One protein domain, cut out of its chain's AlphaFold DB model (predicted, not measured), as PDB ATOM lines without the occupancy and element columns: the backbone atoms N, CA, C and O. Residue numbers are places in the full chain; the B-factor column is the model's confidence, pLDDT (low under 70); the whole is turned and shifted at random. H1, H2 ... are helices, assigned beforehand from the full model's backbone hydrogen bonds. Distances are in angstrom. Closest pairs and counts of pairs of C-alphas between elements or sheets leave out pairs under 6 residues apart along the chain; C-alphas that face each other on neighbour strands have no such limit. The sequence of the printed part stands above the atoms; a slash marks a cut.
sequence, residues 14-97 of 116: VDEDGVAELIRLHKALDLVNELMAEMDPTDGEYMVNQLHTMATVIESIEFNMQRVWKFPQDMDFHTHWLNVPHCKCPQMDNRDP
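What this domain is: This is residues 14 to 97 of the 116 residues of an uncharacterized protein of Gammaproteobacteria bacterium (UniProt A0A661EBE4). Two long helices, H1 and H2, lie side by side as a helical hairpin; from the far end of H2 a long loop, residues 69 to 90, folds back along the hairpin to the short H3, apart from both. The printed part has 84 residues with three named helices in the order H1, H2, H3, and no named strand: all helix. It is flat, 44 by 28 by 15 A, and only just compact, close to loose, with a radius of gyration of the C-alphas of 14.1 A.

How they stand to each other: H1, residues 16 to 37, touches H2, residues 44 to 68, at a shallow tilt of 18 degrees, opposite ways. Their closest C-alphas, those of Gly 18 and Val 68, are 5.9 A apart. H3, residues 91 to 95, is apart from H1 and H2. In H1, H2 and H3 every O i to N i+4 pair is within hydrogen-bond range.

Where its parts are: H1 begins at C-alpha 16 (144.015, 121.204, 136.471) and is 31.8 A long. H2 is 37.0 A long. H3 ends at C-alpha 95 (152.676, 147.567, 152.995).

The domain as a whole: The C-alphas farthest apart, those of Asp 15 and Gly 44, are 44.7 A apart. The link H1 to H2 is short; H2 to H3 is long, 22 residues. The printed part has no cut, and no printed residue is under 70 in pLDDT.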
ATOM      1  N   VAL A  14     148.251 121.752 143.224       97.88
ATOM      2  CA  VAL A  14     147.058 122.318 142.576       97.88
ATOM      3  C   VAL A  14     146.812 121.522 141.295       97.88
ATOM      4  O   VAL A  14     147.729 121.360 140.491       97.88
ATOM      5  N   ASP A  15     145.609 120.977 141.147       97.62
ATOM      6  CA  ASP A  15     145.202 120.193 139.982       97.62
ATOM      7  C   ASP A  15     144.779 121.091 138.808       97.62
ATOM      8  O   ASP A  15     144.833 122.322 138.881       97.62
ATOM      9  N   GLU A  16     144.400 120.478 137.688       97.38
ATOM     10  CA  GLU A  16     144.015 121.204 136.471       97.38
ATOM     11  C   GLU A  16     142.801 122.116 136.700       97.38
ATOM     12  O   GLU A  16     142.803 123.263 136.245       97.38
ATOM     13  N   ASP A  17     141.816 121.651 137.472       98.19
ATOM     14  CA  ASP A  17     140.629 122.428 137.833       98.19
ATOM     15  C   ASP A  17     140.989 123.625 138.721       98.19
ATOM     16  O   ASP A  17     140.525 124.743 138.479       98.19
ATOM     17  N   GLY A  18     141.871 123.434 139.704       98.19
ATOM     18  CA  GLY A  18     142.400 124.506 140.537       98.19
ATOM     19  C   GLY A  18     143.199 125.531 139.730       98.19
ATOM     20  O   GLY A  18     143.048 126.734 139.930       98.19
ATOM     21  N   VAL A  19     144.002 125.090 138.758       98.25
ATOM     22  CA  VAL A  19     144.712 125.992 137.836       98.25
ATOM     23  C   VAL A  19     143.723 126.796 136.988       98.25
ATOM     24  O   VAL A  19     143.884 128.011 136.842       98.25
ATOM     25  N   ALA A  20     142.685 126.152 136.450       98.06
ATOM     26  CA  ALA A  20     141.645 126.825 135.680       98.06
ATOM     27  C   ALA A  20     140.863 127.839 136.536       98.06
ATOM     28  O   ALA A  20     140.593 128.952 136.076       98.06
ATOM     29  N   GLU A  21     140.542 127.491 137.784       98.38
ATOM     30  CA  GLU A  21     139.912 128.381 138.763       98.38
ATOM     31  C   GLU A  21     140.797 129.590 139.077       98.38
ATOM     32  O   GLU A  21     140.321 130.717 138.988       98.38
ATOM     33  N   LEU A  22     142.094 129.403 139.348       98.44
ATOM     34  CA  LEU A  22     143.026 130.514 139.584       98.44
ATOM     35  C   LEU A  22     143.078 131.481 138.399       98.44
ATOM     36  O   LEU A  22     143.071 132.697 138.586       98.44
ATOM     37  N   ILE A  23     143.088 130.962 137.167       98.25
ATOM     38  CA  ILE A  23     143.032 131.800 135.964       98.25
ATOM     39  C   ILE A  23     141.712 132.578 135.906       98.25
ATOM     40  O   ILE A  23     141.727 133.762 135.563       98.25
ATOM     41  N   ARG A  24     140.576 131.940 136.222       98.31
ATOM     42  CA  ARG A  24     139.267 132.613 136.258       98.31
ATOM     43  C   ARG A  24     139.220 133.699 137.330       98.31
ATOM     44  O   ARG A  24     138.774 134.800 137.022       98.31
ATOM     45  N   LEU A  25     139.735 133.431 138.527       98.44
ATOM     46  CA  LEU A  25     139.806 134.394 139.628       98.44
ATOM     47  C   LEU A  25     140.683 135.600 139.273       98.44
ATOM     48  O   LEU A  25     140.266 136.730 139.503       98.44
ATOM     49  N   HIS A  26     141.848 135.395 138.648       97.75
ATOM     50  CA  HIS A  26     142.685 136.509 138.185       97.75
ATOM     51  C   HIS A  26     141.984 137.362 137.123       97.75
ATOM     52  O   HIS A  26     142.020 138.581 137.203       97.75
ATOM     53  N   LYS A  27     141.293 136.740 136.162       97.44
ATOM     54  CA  LYS A  27     140.517 137.490 135.162       97.44
ATOM     55  C   LYS A  27     139.355 138.265 135.784       97.44
ATOM     56  O   LYS A  27     139.070 139.373 135.350       97.44
ATOM     57  N   ALA A  28     138.673 137.680 136.770       98.00
ATOM     58  CA  ALA A  28     137.599 138.357 137.491       98.00
ATOM     59  C   ALA A  28     138.135 139.561 138.276       98.00
ATOM     60  O   ALA A  28     137.522 140.621 138.259       98.00
ATOM     61  N   LEU A  29     139.300 139.410 138.907       97.75
ATOM     62  CA  LEU A  29     139.986 140.496 139.592       97.75
ATOM     63  C   LEU A  29     140.355 141.636 138.633       97.75
ATOM     64  O   LEU A  29     140.106 142.795 138.956       97.75
ATOM     65  N   ASP A  30     140.923 141.317 137.468       97.00
ATOM     66  CA  ASP A  30     141.253 142.310 136.438       97.00
ATOM     67  C   ASP A  30     139.984 143.060 135.996       97.00
ATOM     68  O   ASP A  30     139.956 144.286 136.033       97.00
ATOM     69  N   LEU A  31     138.898 142.332 135.705       97.44
ATOM     70  CA  LEU A  31     137.614 142.919 135.311       97.44
ATOM     71  C   LEU A  31     137.035 143.845 136.390       97.44
ATOM     72  O   LEU A  31     136.540 144.923 136.075       97.44
ATOM     73  N   VAL A  32     137.074 143.442 137.664       97.88
ATOM     74  CA  VAL A  32     136.578 144.280 138.767       97.88
ATOM     75  C   VAL A  32     137.417 145.551 138.897       97.88
ATOM     76  O   VAL A  32     136.846 146.625 139.053       97.88
ATOM     77  N   ASN A  33     138.745 145.461 138.774       97.31
ATOM     78  CA  ASN A  33     139.608 146.644 138.790       97.31
ATOM     79  C   ASN A  33     139.346 147.570 137.594       97.31
ATOM     80  O   ASN A  33     139.290 148.781 137.775       97.31
ATOM     81  N   GLU A  34     139.160 147.029 136.390       97.62
ATOM     82  CA  GLU A  34     138.817 147.821 135.202       97.62
ATOM     83  C   GLU A  34     137.480 148.547 135.393       97.62
ATOM     84  O   GLU A  34     137.408 149.754 135.200       97.62
ATOM     85  N   LEU A  35     136.446 147.842 135.862       97.62
ATOM     86  CA  LEU A  35     135.145 148.446 136.156       97.62
ATOM     87  C   LEU A  35     135.249 149.540 137.219       97.62
ATOM     88  O   LEU A  35     134.683 150.611 137.032       97.62
ATOM     89  N   MET A  36     135.986 149.291 138.307       98.06
ATOM     90  CA  MET A  36     136.194 150.288 139.357       98.06
ATOM     91  C   MET A  36     136.904 151.534 138.835       98.06
ATOM     92  O   MET A  36     136.559 152.620 139.272       98.06
ATOM     93  N   ALA A  37     137.876 151.396 137.927       97.75
ATOM     94  CA  ALA A  37     138.651 152.518 137.399       97.75
ATOM     95  C   ALA A  37     137.833 153.480 136.520       97.75
ATOM     96  O   ALA A  37     138.181 154.655 136.420       97.75
ATOM     97  N   GLU A  38     136.758 152.988 135.900       97.38
ATOM     98  CA  GLU A  38     135.842 153.788 135.077       97.38
ATOM     99  C   GLU A  38     134.765 154.513 135.910       97.38
ATOM    100  O   GLU A  38     133.977 155.292 135.370       97.38
ATOM    101  N   MET A  39     134.696 154.265 137.222       96.44
ATOM    102  CA  MET A  39     133.719 154.894 138.112       96.44
ATOM    103  C   MET A  39     134.192 156.278 138.569       96.44
ATOM    104  O   MET A  39     135.374 156.505 138.819       96.44
ATOM    105  N   ASP A  40     133.254 157.208 138.758       96.31
ATOM    106  CA  ASP A  40     133.553 158.522 139.334       96.31
ATOM    107  C   ASP A  40     133.097 158.583 140.804       96.31
ATOM    108  O   ASP A  40     131.906 158.741 141.071       96.31
ATOM    109  N   PRO A  41     134.005 158.524 141.796       93.06
ATOM    110  CA  PRO A  41     133.637 158.596 143.212       93.06
ATOM    111  C   PRO A  41     132.979 159.926 143.626       93.06
ATOM    112  O   PRO A  41     132.582 160.067 144.782       93.06
ATOM    113  N   THR A  42     132.907 160.921 142.737       94.44
ATOM    114  CA  THR A  42     132.204 162.190 142.962       94.44
ATOM    115  C   THR A  42     130.756 162.185 142.463       94.44
ATOM    116  O   THR A  42     130.006 163.100 142.808       94.44
ATOM    117  N   ASP A  43     130.324 161.131 141.759       94.56
ATOM    118  CA  ASP A  43     128.959 160.934 141.240       94.56
ATOM    119  C   ASP A  43     127.970 160.447 142.324       94.56
ATOM    120  O   ASP A  43     127.169 159.526 142.157       94.56
ATOM    121  N   GLY A  44     128.061 161.066 143.500       93.06
ATOM    122  CA  GLY A  44     127.153 160.854 144.620       93.06
ATOM    123  C   GLY A  44     127.344 159.552 145.406       93.06
ATOM    124  O   GLY A  44     128.216 158.719 145.157       93.06
ATOM    125  N   GLU A  45     126.487 159.397 146.413       93.25
ATOM    126  CA  GLU A  45     126.547 158.318 147.406       93.25
ATOM    127  C   GLU A  45     126.351 156.929 146.785       93.25
ATOM    128  O   GLU A  45     127.005 155.968 147.183       93.25
ATOM    129  N   TYR A  46     125.495 156.822 145.763       94.19
ATOM    130  CA  TYR A  46     125.289 155.566 145.043       94.19
ATOM    131  C   TYR A  46     126.602 155.043 144.450       94.19
ATOM    132  O   TYR A  46     126.926 153.871 144.630       94.19
ATOM    133  N   MET A  47     127.392 155.906 143.805       95.44
ATOM    134  CA  MET A  47     128.651 155.492 143.186       95.44
ATOM    135  C   MET A  47     129.696 155.077 144.229       95.44
ATOM    136  O   MET A  47     130.384 154.070 144.055       95.44
ATOM    137  N   VAL A  48     129.763 155.795 145.354       94.81
ATOM    138  CA  VAL A  48     130.609 155.422 146.499       94.81
ATOM    139  C   VAL A  48     130.207 154.044 147.041       94.81
ATOM    140  O   VAL A  48     131.055 153.164 147.172       94.81
ATOM    141  N   ASN A  49     128.913 153.788 147.253       95.12
ATOM    142  CA  ASN A  49     128.409 152.481 147.699       95.12
ATOM    143  C   ASN A  49     128.755 151.337 146.735       95.12
ATOM    144  O   ASN A  49     129.079 150.221 147.161       95.12
ATOM    145  N   GLN A  50     128.733 151.609 145.430       96.44
ATOM    146  CA  GLN A  50     129.170 150.646 144.428       96.44
ATOM    147  C   GLN A  50     130.677 150.358 144.560       96.44
ATOM    148  O   GLN A  50     131.054 149.187 144.572       96.44
ATOM    149  N   LEU A  51     131.530 151.374 144.754       96.75
ATOM    150  CA  LEU A  51     132.972 151.184 144.980       96.75
ATOM    151  C   LEU A  51     133.260 150.344 146.235       96.75
ATOM    152  O   LEU A  51     134.081 149.429 146.175       96.75
ATOM    153  N   HIS A  52     132.545 150.593 147.338       95.25
ATOM    154  CA  HIS A  52     132.621 149.765 148.549       95.25
ATOM    155  C   HIS A  52     132.268 148.305 148.265       95.25
ATOM    156  O   HIS A  52     133.000 147.390 148.643       95.25
ATOM    157  N   THR A  53     131.169 148.080 147.546       95.94
ATOM    158  CA  THR A  53     130.734 146.731 147.172       95.94
ATOM    159  C   THR A  53     131.803 146.034 146.328       95.94
ATOM    160  O   THR A  53     132.178 144.898 146.617       95.94
ATOM    161  N   MET A  54     132.371 146.714 145.330       96.94
ATOM    162  CA  MET A  54     133.417 146.131 144.484       96.94
ATOM    163  C   MET A  54     134.705 145.818 145.260       96.94
ATOM    164  O   MET A  54     135.318 144.778 145.016       96.94
ATOM    165  N   ALA A  55     135.073 146.623 146.258       96.00
ATOM    166  CA  ALA A  55     136.198 146.317 147.142       96.00
ATOM    167  C   ALA A  55     135.991 145.004 147.920       96.00
ATOM    168  O   ALA A  55     136.895 144.171 147.986       96.00
ATOM    169  N   THR A  56     134.779 144.756 148.432       95.69
ATOM    170  CA  THR A  56     134.458 143.474 149.097       95.69
ATOM    171  C   THR A  56     134.486 142.277 148.140       95.69
ATOM    172  O   THR A  56     134.835 141.159 148.535       95.69
ATOM    173  N   VAL A  57     134.182 142.500 146.855       97.88
ATOM    174  CA  VAL A  57     134.340 141.483 145.806       97.88
ATOM    175  C   VAL A  57     135.820 141.165 145.587       97.88
ATOM    176  O   VAL A  57     136.166 139.987 145.507       97.88
ATOM    177  N   ILE A  58     136.702 142.171 145.555       97.81
ATOM    178  CA  ILE A  58     138.158 141.960 145.470       97.81
ATOM    179  C   ILE A  58     138.651 141.113 146.646       97.81
ATOM    180  O   ILE A  58     139.334 140.114 146.425       97.81
ATOM    181  N   GLU A  59     138.243 141.429 147.878       96.81
ATOM    182  CA  GLU A  59     138.613 140.619 149.047       96.81
ATOM    183  C   GLU A  59     138.122 139.172 148.933       96.81
ATOM    184  O   GLU A  59     138.866 138.230 149.208       96.81
ATOM    185  N   SER A  60     136.884 138.976 148.478       98.25
ATOM    186  CA  SER A  60     136.321 137.640 148.260       98.25
ATOM    187  C   SER A  60     137.105 136.850 147.207       98.25
ATOM    188  O   SER A  60     137.271 135.633 147.330       98.25
ATOM    189  N   ILE A  61     137.606 137.519 146.166       98.44
ATOM    190  CA  ILE A  61     138.468 136.900 145.157       98.44
ATOM    191  C   ILE A  61     139.808 136.487 145.776       98.44
ATOM    192  O   ILE A  61     140.233 135.351 145.560       98.44
ATOM    193  N   GLU A  62     140.444 137.341 146.581       97.81
ATOM    194  CA  GLU A  62     141.717 137.021 147.245       97.81
ATOM    195  C   GLU A  62     141.582 135.833 148.210       97.81
ATOM    196  O   GLU A  62     142.381 134.893 148.148       97.81
ATOM    197  N   PHE A  63     140.505 135.775 148.996       98.44
ATOM    198  CA  PHE A  63     140.200 134.611 149.831       98.44
ATOM    199  C   PHE A  63     140.001 133.328 149.018       98.44
ATOM    200  O   PHE A  63     140.415 132.242 149.439       98.44
ATOM    201  N   ASN A  64     139.350 133.418 147.858       98.56
ATOM    202  CA  ASN A  64     139.180 132.269 146.974       98.56
ATOM    203  C   ASN A  64     140.509 131.828 146.362       98.56
ATOM    204  O   ASN A  64     140.771 130.627 146.296       98.56
ATOM    205  N   MET A  65     141.379 132.766 145.983       98.38
ATOM    206  CA  MET A  65     142.725 132.443 145.518       98.38
ATOM    207  C   MET A  65     143.515 131.711 146.604       98.38
ATOM    208  O   MET A  65     144.098 130.668 146.316       98.38
ATOM    209  N   GLN A  66     143.489 132.191 147.851       98.00
ATOM    210  CA  GLN A  66     144.143 131.524 148.983       98.00
ATOM    211  C   GLN A  66     143.637 130.094 149.167       98.00
ATOM    212  O   GLN A  66     144.438 129.162 149.236       98.00
ATOM    213  N   ARG A  67     142.312 129.902 149.149       98.44
ATOM    214  CA  ARG A  67     141.682 128.579 149.250       98.44
ATOM    215  C   ARG A  67     142.147 127.635 148.141       98.44
ATOM    216  O   ARG A  67     142.488 126.491 148.425       98.44
ATOM    217  N   VAL A  68     142.173 128.093 146.889       98.38
ATOM    218  CA  VAL A  68     142.575 127.257 145.740       98.38
ATOM    219  C   VAL A  68     144.072 126.942 145.780       98.38
ATOM    220  O   VAL A  68     144.479 125.821 145.486       98.38
ATOM    221  N   TRP A  69     144.885 127.892 146.242       97.94
ATOM    222  CA  TRP A  69     146.298 127.673 146.548       97.94
ATOM    223  C   TRP A  69     146.550 126.827 147.804       97.94
ATOM    224  O   TRP A  69     147.702 126.484 148.068       97.94
ATOM    225  N   LYS A  70     145.500 126.461 148.552       97.31
ATOM    226  CA  LYS A  70     145.551 125.706 149.816       97.31
ATOM    227  C   LYS A  70     146.283 126.429 150.950       97.31
ATOM    228  O   LYS A  70     146.826 125.792 151.851       97.31
ATOM    229  N   PHE A  71     146.288 127.756 150.920       96.94
ATOM    230  CA  PHE A  71     146.696 128.570 152.057       96.94
ATOM    231  C   PHE A  71     145.534 128.749 153.044       96.94
ATOM    232  O   PHE A  71     144.368 128.660 152.642       96.94
ATOM    233  N   PRO A  72     145.823 129.023 154.331       96.38
ATOM    234  CA  PRO A  72     144.832 129.582 155.239       96.38
ATOM    235  C   PRO A  72     144.205 130.840 154.634       96.38
ATOM    236  O   PRO A  72     144.889 131.625 153.977       96.38
ATOM    237  N   GLN A  73     142.903 131.008 154.850       96.62
ATOM    238  CA  GLN A  73     142.203 132.217 154.442       96.62
ATOM    239  C   GLN A  73     142.472 133.314 155.467       96.62
ATOM    240  O   GLN A  73     142.035 133.205 156.611       96.62
ATOM    241  N   ASP A  74     143.220 134.333 155.060       94.50
ATOM    242  CA  ASP A  74     143.697 135.395 155.937       94.50
ATOM    243  C   ASP A  74     143.798 136.723 155.174       94.50
ATOM    244  O   ASP A  74     144.525 136.857 154.183       94.50
ATOM    245  N   MET A  75     143.060 137.718 155.661       92.88
ATOM    246  CA  MET A  75     142.978 139.040 155.049       92.88
ATOM    247  C   MET A  75     144.297 139.819 155.108       92.88
ATOM    248  O   MET A  75     144.475 140.767 154.342       92.88
ATOM    249  N   ASP A  76     145.230 139.426 155.975       91.50
ATOM    250  CA  ASP A  76     146.540 140.068 156.106       91.50
ATOM    251  C   ASP A  76     147.479 139.746 154.941       91.50
ATOM    252  O   ASP A  76     148.497 140.412 154.743       91.50
ATOM    253  N   PHE A  77     147.120 138.735 154.147       92.25
ATOM    254  CA  PHE A  77     147.810 138.344 152.921       92.25
ATOM    255  C   PHE A  77     147.138 138.911 151.662       92.25
ATOM    256  O   PHE A  77     147.541 138.566 150.548       92.25
ATOM    257  N   HIS A  78     146.124 139.767 151.814       93.62
ATOM    258  CA  HIS A  78     145.486 140.453 150.694       93.62
ATOM    259  C   HIS A  78     146.368 141.608 150.221       93.62
ATOM    260  O   HIS A  78     146.634 142.563 150.949       93.62
ATOM    261  N   THR A  79     146.828 141.518 148.980       91.81
ATOM    262  CA  THR A  79     147.699 142.519 148.356       91.81
ATOM    263  C   THR A  79     146.953 143.367 147.335       91.81
ATOM    264  O   THR A  79     147.315 144.527 147.132       91.81
ATOM    265  N   HIS A  80     145.887 142.839 146.727       93.50
ATOM    266  CA  HIS A  80     145.087 143.584 145.761       93.50
ATOM    267  C   HIS A  80     144.202 144.625 146.435       93.50
ATOM    268  O   HIS A  80     144.089 145.727 145.905       93.50
ATOM    269  N   TRP A  81     143.708 144.344 147.646       92.62
ATOM    270  CA  TRP A  81     143.059 145.329 148.519       92.62
ATOM    271  C   TRP A  81     143.832 146.662 148.628       92.62
ATOM    272  O   TRP A  81     143.244 147.741 148.640       92.62
ATOM    273  N   LEU A  82     145.171 146.626 148.629       89.62
ATOM    274  CA  LEU A  82     146.015 147.827 148.733       89.62
ATOM    275  C   LEU A  82     146.064 148.687 147.467       89.62
ATOM    276  O   LEU A  82     146.481 149.848 147.526       89.62
ATOM    277  N   ASN A  83     145.712 148.113 146.321       88.69
ATOM    278  CA  ASN A  83     145.940 148.714 145.013       88.69
ATOM    279  C   ASN A  83     144.672 148.751 144.155       88.69
ATOM    280  O   ASN A  83     144.740 148.590 142.939       88.69
ATOM    281  N   VAL A  84     143.526 148.959 144.802       94.31
ATOM    282  CA  VAL A  84     142.238 149.138 144.129       94.31
ATOM    283  C   VAL A  84     142.076 150.586 143.628       94.31
ATOM    284  O   VAL A  84     142.567 151.517 144.285       94.31
ATOM    285  N   PRO A  85     141.395 150.815 142.492       96.75
ATOM    286  CA  PRO A  85     141.154 152.159 141.965       96.75
ATOM    287  C   PRO A  85     140.449 153.074 142.968       96.75
ATOM    288  O   PRO A  85     139.664 152.617 143.792       96.75
ATOM    289  N   HIS A  86     140.737 154.377 142.902       96.31
ATOM    290  CA  HIS A  86     140.182 155.432 143.773       96.31
ATOM    291  C   HIS A  86     140.493 155.313 145.276       96.31
ATOM    292  O   HIS A  86     140.119 156.202 146.049       96.31
ATOM    293  N   CYS A  87     141.219 154.278 145.707       95.69
ATOM    294  CA  CYS A  87     141.647 154.133 147.092       95.69
ATOM    295  C   CYS A  87     142.551 155.297 147.522       95.69
ATOM    296  O   CYS A  87     143.501 155.665 146.831       95.69
ATOM    297  N   LYS A  88     142.270 155.858 148.702       95.44
ATOM    298  CA  LYS A  88     143.064 156.927 149.336       95.44
ATOM    299  C   LYS A  88     143.736 156.484 150.638       95.44
ATOM    300  O   LYS A  88     144.201 157.329 151.406       95.44
ATOM    301  N   CYS A  89     143.735 155.183 150.929       95.12
ATOM    302  CA  CYS A  89     144.445 154.630 152.081       95.12
ATOM    303  C   CYS A  89     145.966 154.722 151.853       95.12
ATOM    304  O   CYS A  89     146.421 154.577 150.716       95.12
ATOM    305  N   PRO A  90     146.771 154.964 152.901       92.25
ATOM    306  CA  PRO A  90     148.212 155.126 152.747       92.25
ATOM    307  C   PRO A  90     148.868 153.806 152.330       92.25
ATOM    308  O   PRO A  90     148.931 152.860 153.110       92.25
ATOM    309  N   GLN A  91     149.353 153.718 151.089       88.88
ATOM    310  CA  GLN A  91     149.894 152.462 150.558       88.88
ATOM    311  C   GLN A  91     151.177 152.015 151.267       88.88
ATOM    312  O   GLN A  91     151.316 150.834 151.554       88.88
ATOM    313  N   MET A  92     152.109 152.935 151.542       86.94
ATOM    314  CA  MET A  92     153.379 152.605 152.204       86.94
ATOM    315  C   MET A  92     153.129 152.087 153.624       86.94
ATOM    316  O   MET A  92     153.519 150.967 153.938       86.94
ATOM    317  N   ASP A  93     152.350 152.833 154.411       86.31
ATOM    318  CA  ASP A  93     152.024 152.467 155.793       86.31
ATOM    319  C   ASP A  93     151.198 151.178 155.899       86.31
ATOM    320  O   ASP A  93     151.151 150.571 156.963       86.31
ATOM    321  N   ASN A  94     150.526 150.763 154.822       88.56
ATOM    322  CA  ASN A  94     149.814 149.488 154.760       88.56
ATOM    323  C   ASN A  94     150.643 148.335 154.176       88.56
ATOM    324  O   ASN A  94     150.274 147.181 154.370       88.56
ATOM    325  N   ARG A  95     151.747 148.608 153.470       85.81
ATOM    326  CA  ARG A  95     152.676 147.567 152.995       85.81
ATOM    327  C   ARG A  95     153.590 147.079 154.110       85.81
ATOM    328  O   ARG A  95     153.865 145.886 154.172       85.81
ATOM    329  N   ASP A  96     154.022 147.981 154.985       81.06
ATOM    330  CA  ASP A  96     154.902 147.665 156.114       81.06
ATOM    331  C   ASP A  96     154.302 146.644 157.110       81.06
ATOM    332  O   ASP A  96     155.017 145.725 157.509       81.06
ATOM    333  N   PRO A  97     153.013 146.734 157.503       78.44
ATOM    334  CA  PRO A  97     152.365 145.772 158.391       78.44
ATOM    335  C   PRO A  97     151.664 144.625 157.654       78.44
ATOM    336  O   PRO A  97     150.883 143.914 158.295       78.44
TER     337      PRO A  97